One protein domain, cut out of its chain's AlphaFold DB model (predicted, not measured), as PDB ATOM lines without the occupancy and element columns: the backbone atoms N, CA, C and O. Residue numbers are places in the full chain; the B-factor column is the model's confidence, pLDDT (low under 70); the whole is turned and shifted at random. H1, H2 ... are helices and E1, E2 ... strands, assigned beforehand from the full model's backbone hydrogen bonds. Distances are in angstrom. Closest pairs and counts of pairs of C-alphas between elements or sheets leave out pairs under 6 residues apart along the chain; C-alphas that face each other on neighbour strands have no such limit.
ATOM      1  N   SER A  28      64.486  69.309  -1.011       54.03
ATOM      2  CA  SER A  28      65.797  69.013  -0.425       54.03
ATOM      3  C   SER A  28      65.726  68.885   1.112       54.03
ATOM      4  O   SER A  28      64.927  69.577   1.747       54.03
ATOM      5  N   PRO A  29      66.592  68.074   1.759       56.34
ATOM      6  CA  PRO A  29      66.594  67.902   3.221       56.34
ATOM      7  C   PRO A  29      66.861  69.173   4.053       56.34
ATOM      8  O   PRO A  29      66.786  69.126   5.279       56.34
ATOM      9  N   ALA A  30      67.170  70.308   3.414       57.56
ATOM     10  CA  ALA A  30      67.406  71.596   4.065       57.56
ATOM     11  C   ALA A  30      66.130  72.274   4.616       57.56
ATOM     12  O   ALA A  30      66.241  73.251   5.356       57.56
ATOM     13  N   ASP A  31      64.940  71.761   4.282       58.22
ATOM     14  CA  ASP A  31      63.658  72.207   4.853       58.22
ATOM     15  C   ASP A  31      63.297  71.491   6.175       58.22
ATOM     16  O   ASP A  31      62.277  71.804   6.787       58.22
ATOM     17  N   ALA A  32      64.119  70.547   6.652       66.81
ATOM     18  CA  ALA A  32      63.915  69.901   7.948       66.81
ATOM     19  C   ALA A  32      64.139  70.883   9.116       66.81
ATOM     20  O   ALA A  32      65.135  71.605   9.137       66.81
ATOM     21  N   TYR A  33      63.255  70.845  10.126       67.88
ATOM     22  CA  TYR A  33      63.353  71.660  11.348       67.88
ATOM     23  C   TYR A  33      64.779  71.698  11.916       67.88
ATOM     24  O   TYR A  33      65.360  70.650  12.233       67.88
ATOM     25  N   THR A  34      65.314  72.896  12.144       78.38
ATOM     26  CA  THR A  34      66.534  73.095  12.934       78.38
ATOM     27  C   THR A  34      66.345  72.549  14.352       78.38
ATOM     28  O   THR A  34      65.223  72.388  14.831       78.38
ATOM     29  N   ARG A  35      67.447  72.281  15.068       77.31
ATOM     30  CA  ARG A  35      67.394  71.768  16.451       77.31
ATOM     31  C   ARG A  35      66.551  72.654  17.385       77.31
ATOM     32  O   ARG A  35      65.869  72.120  18.250       77.31
ATOM     33  N   TYR A  36      66.584  73.972  17.182       73.75
ATOM     34  CA  TYR A  36      65.813  74.939  17.966       73.75
ATOM     35  C   TYR A  36      64.313  74.875  17.657       73.75
ATOM     36  O   TYR A  36      63.511  74.766  18.575       73.75
ATOM     37  N   GLU A  37      63.921  74.874  16.380       75.31
ATOM     38  CA  GLU A  37      62.500  74.780  16.004       75.31
ATOM     39  C   GLU A  37      61.904  73.414  16.381       75.31
ATOM     40  O   GLU A  37      60.738  73.346  16.752       75.31
ATOM     41  N   ARG A  38      62.712  72.341  16.347       79.81
ATOM     42  CA  ARG A  38      62.331  71.021  16.876       79.81
ATOM     43  C   ARG A  38      62.055  71.090  18.378       79.81
ATOM     44  O   ARG A  38      60.954  70.759  18.787       79.81
ATOM     45  N   GLN A  39      62.990  71.626  19.165       80.62
ATOM     46  CA  GLN A  39      62.814  71.815  20.609       80.62
ATOM     47  C   GLN A  39      61.587  72.683  20.948       80.62
ATOM     48  O   GLN A  39      60.866  72.378  21.892       80.62
ATOM     49  N   LEU A  40      61.320  73.733  20.164       78.06
ATOM     50  CA  LEU A  40      60.162  74.614  20.346       78.06
ATOM     51  C   LEU A  40      58.845  73.907  19.969       78.06
ATOM     52  O   LEU A  40      57.838  74.079  20.653       78.06
ATOM     53  N   LEU A  41      58.845  73.057  18.935       81.44
ATOM     54  CA  LEU A  41      57.714  72.178  18.618       81.44
ATOM     55  C   LEU A  41      57.484  71.130  19.718       81.44
ATOM     56  O   LEU A  41      56.335  70.892  20.083       81.44
ATOM     57  N   ASP A  42      58.549  70.528  20.252       85.12
ATOM     58  CA  ASP A  42      58.486  69.548  21.339       85.12
ATOM     59  C   ASP A  42      57.906  70.185  22.618       85.12
ATOM     60  O   ASP A  42      57.038  69.598  23.263       85.12
ATOM     61  N   GLU A  43      58.301  71.421  22.939       84.56
ATOM     62  CA  GLU A  43      57.752  72.218  24.045       84.56
ATOM     63  C   GLU A  43      56.268  72.567  23.828       84.56
ATOM     64  O   GLU A  43      55.430  72.305  24.695       84.56
ATOM     65  N   VAL A  44      55.901  73.069  22.643       83.88
ATOM     66  CA  VAL A  44      54.496  73.337  22.279       83.88
ATOM     67  C   VAL A  44      53.652  72.059  22.332       83.88
ATOM     68  O   VAL A  44      52.515  72.089  22.805       83.88
ATOM     69  N   ASN A  45      54.193  70.921  21.896       88.81
ATOM     70  CA  ASN A  45      53.505  69.635  21.952       88.81
ATOM     71  C   ASN A  45      53.384  69.106  23.386       88.81
ATOM     72  O   ASN A  45      52.316  68.609  23.738       88.81
ATOM     73  N   ALA A  46      54.385  69.294  24.249       86.94
ATOM     74  CA  ALA A  46      54.274  68.973  25.672       86.94
ATOM     75  C   ALA A  46      53.146  69.773  26.356       86.94
ATOM     76  O   ALA A  46      52.350  69.200  27.105       86.94
ATOM     77  N   LEU A  47      53.011  71.067  26.042       86.25
ATOM     78  CA  LEU A  47      51.933  71.921  26.561       86.25
ATOM     79  C   LEU A  47      50.543  71.554  26.001       86.25
ATOM     80  O   LEU A  47      49.548  71.656  26.718       86.25
ATOM     81  N   ARG A  48      50.454  71.093  24.745       87.19
ATOM     82  CA  ARG A  48      49.196  70.624  24.120       87.19
ATOM     83  C   ARG A  48      48.733  69.265  24.641       87.19
ATOM     84  O   ARG A  48      47.541  69.081  24.889       87.19
ATOM     85  N   CYS A  49      49.672  68.338  24.821       93.00
ATOM     86  CA  CYS A  49      49.416  67.005  25.362       93.00
ATOM     87  C   CYS A  49      49.155  67.029  26.878       93.00
ATOM     88  O   CYS A  49      48.541  66.101  27.398       93.00
ATOM     89  N   ASN A  50      49.569  68.086  27.591       94.19
ATOM     90  CA  ASN A  50      49.260  68.288  29.007       94.19
ATOM     91  C   ASN A  50      48.643  69.681  29.287       94.19
ATOM     92  O   ASN A  50      49.322  70.578  29.807       94.19
ATOM     93  N   PRO A  51      47.331  69.858  29.025       90.75
ATOM     94  CA  PRO A  51      46.615  71.105  29.308       90.75
ATOM     95  C   PRO A  51      46.636  71.527  30.783       90.75
ATOM     96  O   PRO A  51      46.488  72.714  31.076       90.75
ATOM     97  N   ALA A  52      46.846  70.594  31.720       91.44
ATOM     98  CA  ALA A  52      46.979  70.909  33.141       91.44
ATOM     99  C   ALA A  52      48.321  71.593  33.454       91.44
ATOM    100  O   ALA A  52      48.323  72.628  34.116       91.44
ATOM    101  N   ALA A  53      49.437  71.095  32.909       90.25
ATOM    102  CA  ALA A  53      50.736  71.760  33.029       90.25
ATOM    103  C   ALA A  53      50.730  73.143  32.353       90.25
ATOM    104  O   ALA A  53      51.205  74.119  32.935       90.25
ATOM    105  N   TYR A  54      50.110  73.269  31.172       90.31
ATOM    106  CA  TYR A  54      49.940  74.578  30.535       90.31
ATOM    107  C   TYR A  54      49.056  75.525  31.364       90.31
ATOM    108  O   TYR A  54      49.341  76.719  31.451       90.31
ATOM    109  N   ALA A  55      48.030  75.013  32.048       91.75
ATOM    110  CA  ALA A  55      47.236  75.812  32.977       91.75
ATOM    111  C   ALA A  55      48.057  76.359  34.157       91.75
ATOM    112  O   ALA A  55      47.737  77.437  34.653       91.75
ATOM    113  N   ASP A  56      49.105  75.660  34.590       92.00
ATOM    114  CA  ASP A  56      49.968  76.091  35.696       92.00
ATOM    115  C   ASP A  56      51.003  77.135  35.240       92.00
ATOM    116  O   ASP A  56      51.262  78.108  35.958       92.00
ATOM    117  N   VAL A  57      51.486  77.030  33.995       89.88
ATOM    118  CA  VAL A  57      52.216  78.116  33.315       89.88
ATOM    119  C   VAL A  57      51.320  79.355  33.184       89.88
ATOM    120  O   VAL A  57      51.724  80.456  33.547       89.88
ATOM    121  N   VAL A  58      50.062  79.197  32.765       89.19
ATOM    122  CA  VAL A  58      49.097  80.309  32.697       89.19
ATOM    123  C   VAL A  58      48.761  80.863  34.091       89.19
ATOM    124  O   VAL A  58      48.609  82.070  34.240       89.19
ATOM    125  N   ALA A  59      48.703  80.041  35.141       90.62
ATOM    126  CA  ALA A  59      48.441  80.503  36.509       90.62
ATOM    127  C   ALA A  59      49.572  81.364  37.103       90.62
ATOM    128  O   ALA A  59      49.322  82.144  38.026       90.62
ATOM    129  N   THR A  60      50.799  81.209  36.596       89.44
ATOM    130  CA  THR A  60      52.006  81.892  37.084       89.44
ATOM    131  C   THR A  60      52.431  83.055  36.187       89.44
ATOM    132  O   THR A  60      52.717  84.134  36.701       89.44
ATOM    133  N   ALA A  61      52.420  82.866  34.864       89.06
ATOM    134  CA  ALA A  61      52.902  83.839  33.883       89.06
ATOM    135  C   ALA A  61      51.811  84.742  33.277       89.06
ATOM    136  O   ALA A  61      52.145  85.787  32.715       89.06
ATOM    137  N   ALA A  62      50.516  84.399  33.371       88.44
ATOM    138  CA  ALA A  62      49.476  85.301  32.876       88.44
ATOM    139  C   ALA A  62      49.410  86.571  33.732       88.44
ATOM    140  O   ALA A  62      49.349  86.520  34.965       88.44
ATOM    141  N   THR A  63      49.377  87.714  33.053       90.44
ATOM    142  CA  THR A  63      49.291  89.035  33.668       90.44
ATOM    143  C   THR A  63      48.033  89.767  33.214       90.44
ATOM    144  O   THR A  63      47.556  89.591  32.093       90.44
ATOM    145  N   VAL A  64      47.485  90.603  34.095       84.94
ATOM    146  CA  VAL A  64      46.485  91.614  33.743       84.94
ATOM    147  C   VAL A  64      47.227  92.921  33.504       84.94
ATOM    148  O   VAL A  64      47.946  93.392  34.385       84.94
ATOM    149  N   ALA A  65      47.080  93.492  32.311       79.25
ATOM    150  CA  ALA A  65      47.699  94.764  31.969       79.25
ATOM    151  C   ALA A  65      47.052  95.936  32.726       79.25
ATOM    152  O   ALA A  65      45.838  95.955  32.956       79.25
ATOM    153  N   TYR A  66      47.848  96.965  33.012       55.25
ATOM    154  CA  TYR A  66      47.335  98.310  33.277       55.25
ATOM    155  C   TYR A  66      46.385  98.704  32.128       55.25
ATOM    156  O   TYR A  66      46.749  98.440  30.975       55.25
ATOM    157  N   PRO A  67      45.191  99.285  32.367       53.28
ATOM    158  CA  PRO A  67      44.738  99.963  33.585       53.28
ATOM    159  C   PRO A  67      43.743  99.162  34.441       53.28
ATOM    160  O   PRO A  67      43.242  99.695  35.424       53.28
ATOM    161  N   PHE A  68      43.469  97.888  34.126       60.84
ATOM    162  CA  PHE A  68      42.445  97.041  34.780       60.84
ATOM    163  C   PHE A  68      42.737  96.681  36.260       60.84
ATOM    164  O   PHE A  68      42.278  95.661  36.773       60.84
ATOM    165  N   VAL A  69      43.554  97.486  36.938       57.66
ATOM    166  CA  VAL A  69      44.051  97.278  38.298       57.66
ATOM    167  C   VAL A  69      44.168  98.598  39.089       57.66
ATOM    168  O   VAL A  69      44.232  98.535  40.310       57.66
ATOM    169  N   ARG A  70      44.207  99.792  38.463       61.62
ATOM    170  CA  ARG A  70      44.374 101.084  39.170       61.62
ATOM    171  C   ARG A  70      43.964 102.284  38.293       61.62
ATOM    172  O   ARG A  70      44.381 102.355  37.145       61.62
ATOM    173  N   ASP A  71      43.235 103.241  38.874       59.53
ATOM    174  CA  ASP A  71      42.746 104.496  38.247       59.53
ATOM    175  C   ASP A  71      43.764 105.674  38.356       59.53
ATOM    176  O   ASP A  71      43.396 106.847  38.344       59.53
ATOM    177  N   ASP A  72      45.061 105.396  38.543       57.12
ATOM    178  CA  ASP A  72      46.060 106.397  38.973       57.12
ATOM    179  C   ASP A  72      46.799 107.043  37.778       57.12
ATOM    180  O   ASP A  72      47.362 106.324  36.946       57.12
ATOM    181  N   PRO A  73      46.858 108.384  37.661       50.88
ATOM    182  CA  PRO A  73      47.446 109.065  36.502       50.88
ATOM    183  C   PRO A  73      48.982 108.953  36.385       50.88
ATOM    184  O   PRO A  73      49.571 109.596  35.517       50.88
ATOM    185  N   THR A  74      49.654 108.144  37.216       52.69
ATOM    186  CA  THR A  74      51.117 107.935  37.189       52.69
ATOM    187  C   THR A  74      51.536 106.496  36.798       52.69
ATOM    188  O   THR A  74      52.113 105.765  37.604       52.69
ATOM    189  N   PRO A  75      51.331 106.049  35.538       49.84
ATOM    190  CA  PRO A  75      51.491 104.646  35.103       49.84
ATOM    191  C   PRO A  75      52.950 104.141  34.977       49.84
ATOM    192  O   PRO A  75      53.227 103.169  34.278       49.84
ATOM    193  N   ALA A  76      53.918 104.783  35.633       51.03
ATOM    194  CA  ALA A  76      55.328 104.761  35.235       51.03
ATOM    195  C   ALA A  76      56.106 103.442  35.457       51.03
ATOM    196  O   ALA A  76      57.236 103.344  34.980       51.03
ATOM    197  N   ARG A  77      55.594 102.462  36.229       54.84
ATOM    198  CA  ARG A  77      56.396 101.285  36.670       54.84
ATOM    199  C   ARG A  77      55.694  99.918  36.751       54.84
ATOM    200  O   ARG A  77      56.353  98.943  37.106       54.84
ATOM    201  N   CYS A  78      54.408  99.794  36.416       56.31
ATOM    202  CA  CYS A  78      53.699  98.501  36.442       56.31
ATOM    203  C   CYS A  78      52.794  98.328  35.215       56.31
ATOM    204  O   CYS A  78      51.594  98.577  35.276       56.31
ATOM    205  N   SER A  79      53.375  97.883  34.098       66.94
ATOM    206  CA  SER A  79      52.652  97.652  32.840       66.94
ATOM    207  C   SER A  79      51.666  96.479  32.906       66.94
ATOM    208  O   SER A  79      50.605  96.545  32.285       66.94
ATOM    209  N   ALA A  80      51.974  95.425  33.672       80.31
ATOM    210  CA  ALA A  80      51.079  94.293  33.906       80.31
ATOM    211  C   ALA A  80      51.375  93.577  35.240       80.31
ATOM    212  O   ALA A  80      52.497  93.634  35.743       80.31
ATOM    213  N   MET A  81      50.374  92.898  35.814       84.88
ATOM    214  CA  MET A  81      50.462  92.225  37.120       84.88
ATOM    215  C   MET A  81      50.010  90.761  37.051       84.88
ATOM    216  O   MET A  81      48.925  90.458  36.556       84.88
ATOM    217  N   THR A  82      50.838  89.849  37.565       91.62
ATOM    218  CA  THR A  82      50.557  88.402  37.662       91.62
ATOM    219  C   THR A  82      49.473  88.088  38.698       91.62
ATOM    220  O   THR A  82      49.201  88.888  39.596       91.62
ATOM    221  N   LEU A  83      48.880  86.888  38.647       91.44
ATOM    222  CA  LEU A  83      47.871  86.461  39.630       91.44
ATOM    223  C   LEU A  83      48.343  86.538  41.107       91.44
ATOM    224  O   LEU A  83      47.545  86.975  41.940       91.44
ATOM    225  N   PRO A  84      49.592  86.181  41.480       91.69
ATOM    226  CA  PRO A  84      50.108  86.432  42.829       91.69
ATOM    227  C   PRO A  84      50.178  87.923  43.189       91.69
ATOM    228  O   PRO A  84      49.753  88.301  44.279       91.69
ATOM    229  N   GLN A  85      50.648  88.779  42.274       89.38
ATOM    230  CA  GLN A  85      50.738  90.226  42.501       89.38
ATOM    231  C   GLN A  85      49.349  90.862  42.667       89.38
ATOM    232  O   GLN A  85      49.152  91.654  43.584       89.38
ATOM    233  N   LEU A  86      48.363  90.456  41.857       89.94
ATOM    234  CA  LEU A  86      46.968  90.897  41.990       89.94
ATOM    235  C   LEU A  86      46.381  90.562  43.369       89.94
ATOM    236  O   LEU A  86      45.651  91.373  43.928       89.94
ATOM    237  N   ARG A  87      46.713  89.403  43.960       92.62
ATOM    238  CA  ARG A  87      46.239  89.038  45.311       92.62
ATOM    239  C   ARG A  87      46.777  89.967  46.396       92.62
ATOM    240  O   ARG A  87      46.010  90.353  47.274       92.62
ATOM    241  N   VAL A  88      48.059  90.332  46.321       92.00
ATOM    242  CA  VAL A  88      48.665  91.329  47.222       92.00
ATOM    243  C   VAL A  88      47.960  92.674  47.041       92.00
ATOM    244  O   VAL A  88      47.479  93.251  48.009       92.00
ATOM    245  N   TYR A  89      47.759  93.097  45.792       87.69
ATOM    246  CA  TYR A  89      47.104  94.365  45.461       87.69
ATOM    247  C   TYR A  89      45.652  94.468  45.952       87.69
ATOM    248  O   TYR A  89      45.239  95.501  46.471       87.69
ATOM    249  N   ILE A  90      44.875  93.384  45.852       91.38
ATOM    250  CA  ILE A  90      43.506  93.316  46.386       91.38
ATOM    251  C   ILE A  90      43.504  93.450  47.918       91.38
ATOM    252  O   ILE A  90      42.585  94.055  48.470       91.38
ATOM    253  N   ALA A  91      44.512  92.911  48.611       92.12
ATOM    254  CA  ALA A  91      44.654  93.068  50.058       92.12
ATOM    255  C   ALA A  91      45.087  94.494  50.445       92.12
ATOM    256  O   ALA A  91      44.527  95.067  51.380       92.12
ATOM    257  N   ASP A  92      46.019  95.094  49.703       90.00
ATOM    258  CA  ASP A  92      46.472  96.466  49.947       90.00
ATOM    259  C   ASP A  92      45.365  97.495  49.667       90.00
ATOM    260  O   ASP A  92      45.163  98.390  50.485       90.00
ATOM    261  N   PHE A  93      44.558  97.327  48.610       89.62
ATOM    262  CA  PHE A  93      43.376  98.170  48.374       89.62
ATOM    263  C   PHE A  93      42.319  98.060  49.476       89.62
ATOM    264  O   PHE A  93      41.670  99.055  49.792       89.62
ATOM    265  N   ARG A  94      42.127  96.876  50.074       91.56
ATOM    266  CA  ARG A  94      41.215  96.716  51.220       91.56
ATOM    267  C   ARG A  94      41.740  97.474  52.436       91.56
ATOM    268  O   ARG A  94      41.002  98.276  52.998       91.56
ATOM    269  N   ARG A  95      43.036  97.336  52.740       95.06
ATOM    270  CA  ARG A  95      43.695  98.111  53.800       95.06
ATOM    271  C   ARG A  95      43.619  99.621  53.538       95.06
ATOM    272  O   ARG A  95      43.393 100.383  54.470       95.06
ATOM    273  N   GLU A  96      43.777 100.074  52.294       93.19
ATOM    274  CA  GLU A  96      43.672 101.502  51.963       93.19
ATOM    275  C   GLU A  96      42.220 102.014  52.014       93.19
ATOM    276  O   GLU A  96      41.976 103.134  52.459       93.19
ATOM    277  N   ARG A  97      41.230 101.187  51.654       93.94
ATOM    278  CA  ARG A  97      39.808 101.494  51.882       93.94
ATOM    279  C   ARG A  97      39.509 101.641  53.376       93.94
ATOM    280  O   ARG A  97      38.814 102.576  53.762       93.94
ATOM    281  N   GLU A  98      40.048 100.758  54.213       94.50
ATOM    282  CA  GLU A  98      39.908 100.806  55.674       94.50
ATOM    283  C   GLU A  98      40.580 102.055  56.281       94.50
ATOM    284  O   GLU A  98      39.989 102.710  57.145       94.50
ATOM    285  N   THR A  99      41.764 102.463  55.803       95.56
ATOM    286  CA  THR A  99      42.409 103.710  56.266       95.56
ATOM    287  C   THR A  99      41.695 104.969  55.772       95.56
ATOM    288  O   THR A  99      41.616 105.944  56.516       95.56
ATOM    289  N   VAL A 100      41.110 104.963  54.570       96.06
ATOM    290  CA  VAL A 100      40.274 106.076  54.081       96.06
ATOM    291  C   VAL A 100      38.948 106.160  54.844       96.06
ATOM    292  O   VAL A 100      38.552 107.254  55.242       96.06
ATOM    293  N   ALA A 101      38.292 105.032  55.132       94.81
ATOM    294  CA  ALA A 101      37.058 104.998  55.917       94.81
ATOM    295  C   ALA A 101      37.276 105.469  57.367       94.81
ATOM    296  O   ALA A 101      36.514 106.293  57.876       94.81
ATOM    297  N   THR A 102      38.351 105.015  58.020       96.25
ATOM    298  CA  THR A 102      38.708 105.480  59.372       96.25
ATOM    299  C   THR A 102      39.164 106.942  59.389       96.25
ATOM    300  O   THR A 102      38.839 107.661  60.334       96.25
ATOM    301  N   ALA A 103      39.829 107.433  58.336       97.06
ATOM    302  CA  ALA A 103      40.107 108.861  58.179       97.06
ATOM    303  C   ALA A 103      38.822 109.690  58.011       97.06
ATOM    304  O   ALA A 103      38.699 110.733  58.649       97.06
ATOM    305  N   ALA A 104      37.848 109.227  57.220       96.38
ATOM    306  CA  ALA A 104      36.565 109.909  57.042       96.38
ATOM    307  C   ALA A 104      35.759 109.957  58.351       96.38
ATOM    308  O   ALA A 104      35.252 111.015  58.719       96.38
ATOM    309  N   ALA A 105      35.717 108.852  59.105       95.25
ATOM    310  CA  ALA A 105      35.116 108.816  60.439       95.25
ATOM    311  C   ALA A 105      35.798 109.801  61.407       95.25
ATOM    312  O   ALA A 105      35.117 110.538  62.118       95.25
ATOM    313  N   ARG A 106      37.138 109.886  61.387       97.44
ATOM    314  CA  ARG A 106      37.877 110.860  62.204       97.44
ATOM    315  C   ARG A 106      37.582 112.305  61.791       97.44
ATOM    316  O   ARG A 106      37.397 113.138  62.664       97.44
ATOM    317  N   VAL A 107      37.464 112.599  60.494       97.75
ATOM    318  CA  VAL A 107      37.097 113.938  59.992       97.75
ATOM    319  C   VAL A 107      35.668 114.338  60.390       97.75
ATOM    320  O   VAL A 107      35.432 115.519  60.636       97.75
ATOM    321  N   ARG A 108      34.730 113.386  60.519       96.81
ATOM    322  CA  ARG A 108      33.391 113.649  61.087       96.81
ATOM    323  C   ARG A 108      33.470 113.993  62.584       96.81
ATOM    324  O   ARG A 108      32.931 115.017  62.986       96.81
ATOM    325  N   HIS A 109      34.247 113.246  63.372       96.88
ATOM    326  CA  HIS A 109      34.491 113.567  64.790       96.88
ATOM    327  C   HIS A 109      35.201 114.925  64.980       96.88
ATOM    328  O   HIS A 109      34.773 115.738  65.795       96.88
ATOM    329  N   GLU A 110      36.238 115.216  64.183       97.44
ATOM    330  CA  GLU A 110      36.933 116.516  64.163       97.44
ATOM    331  C   GLU A 110      35.964 117.678  63.842       97.44
ATOM    332  O   GLU A 110      36.105 118.774  64.388       97.44
ATOM    333  N   TRP A 111      34.967 117.448  62.976       98.00
ATOM    334  CA  TRP A 111      33.925 118.428  62.645       98.00
ATOM    335  C   TRP A 111      32.956 118.651  63.813       98.00
ATOM    336  O   TRP A 111      32.703 119.801  64.177       98.00
ATOM    337  N   GLU A 112      32.463 117.578  64.435       97.44
ATOM    338  CA  GLU A 112      31.582 117.628  65.611       97.44
ATOM    339  C   GLU A 112      32.251 118.350  66.794       97.44
ATOM    340  O   GLU A 112      31.659 119.255  67.390       97.44
ATOM    341  N   GLU A 113      33.517 118.032  67.086       97.56
ATOM    342  CA  GLU A 113      34.318 118.716  68.108       97.56
ATOM    343  C   GLU A 113      34.534 120.201  67.780       97.56
ATOM    344  O   GLU A 113      34.421 121.051  68.668       97.56
ATOM    345  N   ALA A 114      34.802 120.541  66.515       97.12
ATOM    346  CA  ALA A 114      34.985 121.928  66.092       97.12
ATOM    347  C   ALA A 114      33.689 122.751  66.207       97.12
ATOM    348  O   ALA A 114      33.728 123.882  66.695       97.12
ATOM    349  N   VAL A 115      32.540 122.180  65.830       96.94
ATOM    350  CA  VAL A 115      31.219 122.811  65.991       96.94
ATOM    351  C   VAL A 115      30.888 123.002  67.475       96.94
ATOM    352  O   VAL A 115      30.475 124.093  67.874       96.94
ATOM    353  N   ALA A 116      31.134 121.998  68.322       96.31
ATOM    354  CA  ALA A 116      30.933 122.114  69.767       96.31
ATOM    355  C   ALA A 116      31.845 123.187  70.401       96.31
ATOM    356  O   ALA A 116      31.393 123.982  71.231       96.31
ATOM    357  N   ALA A 117      33.112 123.269  69.983       97.31
ATOM    358  CA  ALA A 117      34.051 124.293  70.440       97.31
ATOM    359  C   ALA A 117      33.648 125.709  69.984       97.31
ATOM    360  O   ALA A 117      33.747 126.661  70.765       97.31
ATOM    361  N   GLN A 118      33.146 125.853  68.754       97.44
ATOM    362  CA  GLN A 118      32.628 127.111  68.216       97.44
ATOM    363  C   GLN A 118      31.387 127.581  68.993       97.44
ATOM    364  O   GLN A 118      31.359 128.715  69.477       97.44
ATOM    365  N   GLN A 119      30.416 126.692  69.228       96.50
ATOM    366  CA  GLN A 119      29.243 126.976  70.065       96.50
ATOM    367  C   GLN A 119      29.631 127.364  71.503       96.50
ATOM    368  O   GLN A 119      29.065 128.304  72.064       96.50
ATOM    369  N   LEU A 120      30.629 126.699  72.099       97.31
ATOM    370  CA  LEU A 120      31.125 127.023  73.440       97.31
ATOM    371  C   LEU A 120      31.803 128.405  73.497       97.31
ATOM    372  O   LEU A 120      31.565 129.169  74.438       97.31
ATOM    373  N   ARG A 121      32.615 128.755  72.486       97.69
ATOM    374  CA  ARG A 121      33.209 130.095  72.335       97.69
ATOM    375  C   ARG A 121      32.114 131.159  72.253       97.69
ATOM    376  O   ARG A 121      32.169 132.145  72.988       97.69
ATOM    377  N   TRP A 122      31.111 130.941  71.409       97.00
ATOM    378  CA  TRP A 122      29.986 131.854  71.239       97.00
ATOM    379  C   TRP A 122      29.181 132.041  72.536       97.00
ATOM    380  O   TRP A 122      28.939 133.174  72.960       97.00
ATOM    381  N   ALA A 123      28.860 130.956  73.243       96.12
ATOM    382  CA  ALA A 123      28.199 131.029  74.546       96.12
ATOM    383  C   ALA A 123      29.027 131.829  75.575       96.12
ATOM    384  O   ALA A 123      28.480 132.638  76.330       96.12
ATOM    385  N   HIS A 124      30.356 131.668  75.587       96.50
ATOM    386  CA  HIS A 124      31.236 132.459  76.448       96.50
ATOM    387  C   HIS A 124      31.199 133.959  76.098       96.50
ATOM    388  O   HIS A 124      30.990 134.787  76.991       96.50
ATOM    389  N   GLU A 125      31.340 134.314  74.815       96.06
ATOM    390  CA  GLU A 125      31.211 135.694  74.315       96.06
ATOM    391  C   GLU A 125      29.878 136.336  74.738       96.06
ATOM    392  O   GLU A 125      29.850 137.502  75.140       96.06
ATOM    393  N   ASP A 126      28.784 135.572  74.726       93.75
ATOM    394  CA  ASP A 126      27.450 136.057  75.091       93.75
ATOM    395  C   ASP A 126      27.317 136.301  76.595       93.75
ATOM    396  O   ASP A 126      26.793 137.342  77.008       93.75
ATOM    397  N   THR A 127      27.890 135.431  77.438       94.81
ATOM    398  CA  THR A 127      27.967 135.713  78.882       94.81
ATOM    399  C   THR A 127      28.817 136.949  79.188       94.81
ATOM    400  O   THR A 127      28.464 137.724  80.082       94.81
ATOM    401  N   GLU A 128      29.892 137.203  78.435       94.69
ATOM    402  CA  GLU A 128      30.698 138.420  78.575       94.69
ATOM    403  C   GLU A 128      29.964 139.675  78.082       94.69
ATOM    404  O   GLU A 128      30.015 140.711  78.752       94.69
ATOM    405  N   ARG A 129      29.201 139.603  76.984       89.62
ATOM    406  CA  ARG A 129      28.338 140.717  76.548       89.62
ATOM    407  C   ARG A 129      27.248 141.016  77.583       89.62
ATOM    408  O   ARG A 129      27.117 142.172  77.994       89.62
ATOM    409  N   GLU A 194      31.829 128.807  56.814       97.50
ATOM    410  CA  GLU A 194      33.226 128.527  56.458       97.50
ATOM    411  C   GLU A 194      33.724 127.214  57.087       97.50
ATOM    412  O   GLU A 194      34.302 126.371  56.392       97.50
ATOM    413  N   LEU A 195      33.428 126.983  58.374       97.50
ATOM    414  CA  LEU A 195      33.770 125.735  59.063       97.50
ATOM    415  C   LEU A 195      33.074 124.526  58.413       97.50
ATOM    416  O   LEU A 195      33.719 123.517  58.117       97.50
ATOM    417  N   GLN A 196      31.770 124.642  58.141       97.19
ATOM    418  CA  GLN A 196      30.987 123.608  57.465       97.19
ATOM    419  C   GLN A 196      31.524 123.320  56.058       97.19
ATOM    420  O   GLN A 196      31.674 122.151  55.695       97.19
ATOM    421  N   ALA A 197      31.852 124.349  55.272       96.38
ATOM    422  CA  ALA A 197      32.415 124.189  53.934       96.38
ATOM    423  C   ALA A 197      33.763 123.452  53.969       96.38
ATOM    424  O   ALA A 197      33.960 122.508  53.199       96.38
ATOM    425  N   GLN A 198      34.657 123.812  54.899       97.81
ATOM    426  CA  GLN A 198      35.968 123.175  55.037       97.81
ATOM    427  C   GLN A 198      35.851 121.675  55.361       97.81
ATOM    428  O   GLN A 198      36.510 120.851  54.718       97.81
ATOM    429  N   TYR A 199      35.013 121.295  56.329       97.94
ATOM    430  CA  TYR A 199      34.821 119.883  56.679       97.94
ATOM    431  C   TYR A 199      34.055 119.104  55.601       97.94
ATOM    432  O   TYR A 199      34.438 117.978  55.286       97.94
ATOM    433  N   THR A 200      33.066 119.722  54.949       95.31
ATOM    434  CA  THR A 200      32.350 119.122  53.806       95.31
ATOM    435  C   THR A 200      33.296 118.835  52.636       95.31
ATOM    436  O   THR A 200      33.179 117.787  51.997       95.31
ATOM    437  N   GLN A 201      34.262 119.721  52.357       96.62
ATOM    438  CA  GLN A 201      35.278 119.481  51.329       96.62
ATOM    439  C   GLN A 201      36.190 118.302  51.701       96.62
ATOM    440  O   GLN A 201      36.308 117.370  50.905       96.62
ATOM    441  N   LYS A 202      36.780 118.299  52.909       97.50
ATOM    442  CA  LYS A 202      37.630 117.188  53.390       97.50
ATOM    443  C   LYS A 202      36.911 115.839  53.298       97.50
ATOM    444  O   LYS A 202      37.506 114.844  52.889       97.50
ATOM    445  N   LEU A 203      35.630 115.806  53.674       96.88
ATOM    446  CA  LEU A 203      34.823 114.592  53.627       96.88
ATOM    447  C   LEU A 203      34.623 114.112  52.183       96.88
ATOM    448  O   LEU A 203      34.904 112.955  51.884       96.88
ATOM    449  N   ARG A 204      34.244 115.018  51.272       95.94
ATOM    450  CA  ARG A 204      34.055 114.726  49.842       95.94
ATOM    451  C   ARG A 204      35.333 114.220  49.166       95.94
ATOM    452  O   ARG A 204      35.260 113.346  48.307       95.94
ATOM    453  N   GLU A 205      36.499 114.747  49.541       95.38
ATOM    454  CA  GLU A 205      37.799 114.283  49.036       95.38
ATOM    455  C   GLU A 205      38.108 112.843  49.485       95.38
ATOM    456  O   GLU A 205      38.519 112.015  48.668       95.38
ATOM    457  N   LEU A 206      37.840 112.510  50.753       96.19
ATOM    458  CA  LEU A 206      38.007 111.151  51.283       96.19
ATOM    459  C   LEU A 206      36.984 110.165  50.701       96.19
ATOM    460  O   LEU A 206      37.356 109.057  50.320       96.19
ATOM    461  N   GLU A 207      35.719 110.561  50.573       94.00
ATOM    462  CA  GLU A 207      34.657 109.731  49.989       94.00
ATOM    463  C   GLU A 207      34.914 109.464  48.495       94.00
ATOM    464  O   GLU A 207      34.825 108.317  48.052       94.00
ATOM    465  N   SER A 208      35.364 110.474  47.738       91.88
ATOM    466  CA  SER A 208      35.824 110.321  46.348       91.88
ATOM    467  C   SER A 208      36.978 109.316  46.229       91.88
ATOM    468  O   SER A 208      36.923 108.393  45.409       91.88
ATOM    469  N   LYS A 209      37.990 109.413  47.106       92.56
ATOM    470  CA  LYS A 209      39.087 108.435  47.153       92.56
ATOM    471  C   LYS A 209      38.588 107.028  47.514       92.56
ATOM    472  O   LYS A 209      39.061 106.049  46.941       92.56
ATOM    473  N   GLY A 210      37.617 106.912  48.420       92.25
ATOM    474  CA  GLY A 210      36.984 105.639  48.776       92.25
ATOM    475  C   GLY A 210      36.346 104.939  47.571       92.25
ATOM    476  O   GLY A 210      36.596 103.753  47.350       92.25
ATOM    477  N   VAL A 211      35.604 105.685  46.745       90.62
ATOM    478  CA  VAL A 211      34.985 105.177  45.506       90.62
ATOM    479  C   VAL A 211      36.038 104.733  44.481       90.62
ATOM    480  O   VAL A 211      35.893 103.671  43.874       90.62
ATOM    481  N   GLN A 212      37.127 105.494  44.314       86.81
ATOM    482  CA  GLN A 212      38.241 105.118  43.428       86.81
ATOM    483  C   GLN A 212      38.912 103.804  43.868       86.81
ATOM    484  O   GLN A 212      39.147 102.917  43.043       86.81
ATOM    485  N   LEU A 213      39.175 103.643  45.170       89.81
ATOM    486  CA  LEU A 213      39.768 102.424  45.733       89.81
ATOM    487  C   LEU A 213      38.840 101.208  45.598       89.81
ATOM    488  O   LEU A 213      39.304 100.117  45.268       89.81
ATOM    489  N   GLU A 214      37.533 101.381  45.806       90.00
ATOM    490  CA  GLU A 214      36.543 100.316  45.609       90.00
ATOM    491  C   GLU A 214      36.474  99.859  44.146       90.00
ATOM    492  O   GLU A 214      36.522  98.656  43.870       90.00
ATOM    493  N   ARG A 215      36.446 100.804  43.200       87.81
ATOM    494  CA  ARG A 215      36.455 100.527  41.759       87.81
ATOM    495  C   ARG A 215      37.729  99.793  41.321       87.81
ATOM    496  O   ARG A 215      37.639  98.763  40.652       87.81
ATOM    497  N   ALA A 216      38.903 100.263  41.743       85.25
ATOM    498  CA  ALA A 216      40.173  99.619  41.411       85.25
ATOM    499  C   ALA A 216      40.297  98.212  42.036       85.25
ATOM    500  O   ALA A 216      40.735  97.267  41.373       85.25
ATOM    501  N   CYS A 217      39.822  98.032  43.277       89.81
ATOM    502  CA  CYS A 217      39.734  96.721  43.924       89.81
ATOM    503  C   CYS A 217      38.810  95.764  43.150       89.81
ATOM    504  O   CYS A 217      39.161  94.598  42.951       89.81
ATOM    505  N   LYS A 218      37.663  96.255  42.659       89.19
ATOM    506  CA  LYS A 218      36.716  95.480  41.843       89.19
ATOM    507  C   LYS A 218      37.366  94.957  40.557       89.19
ATOM    508  O   LYS A 218      37.305  93.751  40.321       89.19
ATOM    509  N   TRP A 219      38.035  95.797  39.763       87.12
ATOM    510  CA  TRP A 219      38.691  95.314  38.537       87.12
ATOM    511  C   TRP A 219      39.863  94.374  38.820       87.12
ATOM    512  O   TRP A 219      40.014  93.373  38.123       87.12
ATOM    513  N   ALA A 220      40.646  94.620  39.877       86.94
ATOM    514  CA  ALA A 220      41.703  93.697  40.287       86.94
ATOM    515  C   ALA A 220      41.133  92.299  40.620       86.94
ATOM    516  O   ALA A 220      41.702  91.279  40.215       86.94
ATOM    517  N   ILE A 221      39.971  92.240  41.287       90.25
ATOM    518  CA  ILE A 221      39.216  91.002  41.542       90.25
ATOM    519  C   ILE A 221      38.699  90.381  40.233       90.25
ATOM    520  O   ILE A 221      38.830  89.170  40.042       90.25
ATOM    521  N   GLU A 222      38.134  91.164  39.314       88.69
ATOM    522  CA  GLU A 222      37.622  90.682  38.020       88.69
ATOM    523  C   GLU A 222      38.743  90.128  37.118       88.69
ATOM    524  O   GLU A 222      38.595  89.042  36.551       88.69
ATOM    525  N   GLY A 223      39.898  90.793  37.063       88.44
ATOM    526  CA  GLY A 223      41.096  90.342  36.352       88.44
ATOM    527  C   GLY A 223      41.715  89.079  36.961       88.44
ATOM    528  O   GLY A 223      42.026  88.126  36.240       88.44
ATOM    529  N   ALA A 224      41.810  89.000  38.292       91.50
ATOM    530  CA  ALA A 224      42.229  87.779  38.981       91.50
ATOM    531  C   ALA A 224      41.257  86.613  38.707       91.50
ATOM    532  O   ALA A 224      41.685  85.493  38.411       91.50
ATOM    533  N   ASN A 225      39.946  86.878  38.729       91.69
ATOM    534  CA  ASN A 225      38.912  85.908  38.374       91.69
ATOM    535  C   ASN A 225      38.988  85.479  36.901       91.69
ATOM    536  O   ASN A 225      38.718  84.315  36.603       91.69
ATOM    537  N   LEU A 226      39.378  86.364  35.978       91.12
ATOM    538  CA  LEU A 226      39.590  86.017  34.573       91.12
ATOM    539  C   LEU A 226      40.722  84.990  34.426       91.12
ATOM    540  O   LEU A 226      40.486  83.935  33.834       91.12
ATOM    541  N   ILE A 227      41.894  85.233  35.032       90.38
ATOM    542  CA  ILE A 227      43.010  84.268  35.024       90.38
ATOM    543  C   ILE A 227      42.568  82.944  35.660       90.38
ATOM    544  O   ILE A 227      42.695  81.892  35.034       90.38
ATOM    545  N   ILE A 228      41.973  82.977  36.859       92.00
ATOM    546  CA  ILE A 228      41.493  81.773  37.562       92.00
ATOM    547  C   ILE A 228      40.502  80.975  36.699       92.00
ATOM    548  O   ILE A 228      40.556  79.745  36.675       92.00
ATOM    549  N   ASN A 229      39.610  81.641  35.964       91.94
ATOM    550  CA  ASN A 229      38.646  80.981  35.084       91.94
ATOM    551  C   ASN A 229      39.271  80.447  33.786       91.94
ATOM    552  O   ASN A 229      38.765  79.460  33.253       91.94
ATOM    553  N   CYS A 230      40.358  81.038  33.286       90.75
ATOM    554  CA  CYS A 230      41.151  80.467  32.196       90.75
ATOM    555  C   CYS A 230      41.904  79.212  32.664       90.75
ATOM    556  O   CYS A 230      41.749  78.155  32.055       90.75
ATOM    557  N   VAL A 231      42.598  79.272  33.806       93.94
ATOM    558  CA  VAL A 231      43.284  78.122  34.432       93.94
ATOM    559  C   VAL A 231      42.306  76.967  34.689       93.94
ATOM    560  O   VAL A 231      42.563  75.832  34.290       93.94
ATOM    561  N   LYS A 232      41.128  77.246  35.269       94.38
ATOM    562  CA  LYS A 232      40.058  76.249  35.489       94.38
ATOM    563  C   LYS A 232      39.507  75.623  34.201       94.38
ATOM    564  O   LYS A 232      38.941  74.535  34.277       94.38
ATOM    565  N   LYS A 233      39.610  76.301  33.052       93.31
ATOM    566  CA  LYS A 233      39.197  75.764  31.744       93.31
ATOM    567  C   LYS A 233      40.307  74.950  31.094       93.31
ATOM    568  O   LYS A 233      40.010  73.886  30.575       93.31
ATOM    569  N   LEU A 234      41.560  75.397  31.177       89.94
ATOM    570  CA  LEU A 234      42.716  74.655  30.666       89.94
ATOM    571  C   LEU A 234      42.905  73.323  31.414       89.94
ATOM    572  O   LEU A 234      42.989  72.286  30.771       89.94
ATOM    573  N   ARG A 235      42.784  73.304  32.752       94.81
ATOM    574  CA  ARG A 235      42.748  72.055  33.554       94.81
ATOM    575  C   ARG A 235      41.523  71.152  33.292       94.81
ATOM    576  O   ARG A 235      41.407  70.101  33.912       94.81
ATOM    577  N   LYS A 236      40.582  71.577  32.441       93.88
ATOM    578  CA  LYS A 236      39.388  70.827  32.010       93.88
ATOM    579  C   LYS A 236      39.326  70.625  30.490       93.88
ATOM    580  O   LYS A 236      38.306  70.156  29.996       93.88
ATOM    581  N   ALA A 237      40.359  71.031  29.756       92.69
ATOM    582  CA  ALA A 237      40.460  70.779  28.330       92.69
ATOM    583  C   ALA A 237      41.083  69.398  28.117       92.69
ATOM    584  O   ALA A 237      42.046  69.042  28.798       92.69
ATOM    585  N   ASP A 238      40.545  68.643  27.165       94.00
ATOM    586  CA  ASP A 238      41.131  67.376  26.743       94.00
ATOM    587  C   ASP A 238      42.511  67.608  26.108       94.00
ATOM    588  O   ASP A 238      42.767  68.655  25.503       94.00
ATOM    589  N   ALA A 239      43.408  66.629  26.242       92.00
ATOM    590  CA  ALA A 239      44.721  66.675  25.609       92.00
ATOM    591  C   ALA A 239      44.566  66.777  24.085       92.00
ATOM    592  O   ALA A 239      43.929  65.933  23.451       92.00
ATOM    593  N   VAL A 240      45.145  67.820  23.490       89.25
ATOM    594  CA  VAL A 240      45.052  68.042  22.044       89.25
ATOM    595  C   VAL A 240      46.175  67.255  21.368       89.25
ATOM    596  O   VAL A 240      47.314  67.367  21.828       89.25
ATOM    597  N   PRO A 241      45.914  66.513  20.271       88.31
ATOM    598  CA  PRO A 241      46.956  65.786  19.555       88.31
ATOM    599  C   PRO A 241      48.190  66.653  19.246       88.31
ATOM    600  O   PRO A 241      48.043  67.857  18.960       88.31
ATOM    601  N   PRO A 242      49.401  66.067  19.301       86.69
ATOM    602  CA  PRO A 242      50.624  66.778  18.963       86.69
ATOM    603  C   PRO A 242      50.535  67.313  17.532       86.69
ATOM    604  O   PRO A 242      49.927  66.704  16.651       86.69
ATOM    605  N   LEU A 243      51.125  68.480  17.302       83.56
ATOM    606  CA  LEU A 243      51.289  69.027  15.966       83.56
ATOM    607  C   LEU A 243      52.284  68.152  15.203       83.56
ATOM    608  O   LEU A 243      53.478  68.149  15.507       83.56
ATOM    609  N   GLU A 244      51.770  67.426  14.214       80.75
ATOM    610  CA  GLU A 244      52.575  66.714  13.228       80.75
ATOM    611  C   GLU A 244      53.422  67.684  12.389       80.75
ATOM    612  O   GLU A 244      53.185  68.899  12.347       80.75
ATOM    613  N   TYR A 245      54.419  67.143  11.687       67.56
ATOM    614  CA  TYR A 245      55.265  67.927  10.796       67.56
ATOM    615  C   TYR A 245      54.431  68.580   9.681       67.56
ATOM    616  O   TYR A 245      53.994  67.930   8.734       67.56
ATOM    617  N   SER A 246      54.263  69.899   9.765       70.56
ATOM    618  CA  SER A 246      53.650  70.709   8.718       70.56
ATOM    619  C   SER A 246      54.629  71.784   8.279       70.56
ATOM    620  O   SER A 246      55.071  72.588   9.096       70.56
TER     621      SER A 246
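This is residues 28 to 129 and 194 to 246 of the 1037 residues of an uncharacterized protein of Trypanosoma theileri (UniProt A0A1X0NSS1). H1 turns a corner into H2 at one end of a long rod, made mainly by the long helices H3 and H4 side by side, running opposite ways, with the small hairpin E1 and E2 beside them. The 155 printed residues, mostly helix, have four named helices and two antiparallel strands, in the order H1 H2 E1 E2 H3 H4. The whole is extended, radius of gyration of the C-alphas 28.5 A, spans 111 by 30 by 15 A.

H1, residues 35 to 49, and H2, residues 51 to 61, only just touch, only at the corner, with 3 pairs of C-alphas within 8 A; the closest are Leu 47 and Tyr 54, 5.2 A. E1, residues 63 to 65, and E2, residues 80 to 82, form an antiparallel hairpin; N 64 and O 81 are 2.9 A apart. H3, residues 83 to 129, touches H4, residues 194 to 234, at a shallow tilt of 13 degrees, closest C-alphas Ile 90 and Cys 217, 5.6 A. H2 touches H4 at its residues 227 to 234 alone, closest C-alphas Ala 55 and Val 231, 4.8 A. In H1, H2, H3 and H4 every O i to N i+4 pair is within hydrogen-bond range.

H1 begins at C-alpha 35 (67.394, 71.768, 16.451); H3 measures 68.5 A and H4 60.5 A, ending at C-alpha 234 (42.716, 74.655, 30.666).

Residues 130 to 193 are not printed, leaving 24.0 A between C-alphas 129 and 194. The link E1 to E2 is long; pLDDT is under 70 at residues 28 to 33, 66 to 79 and 245.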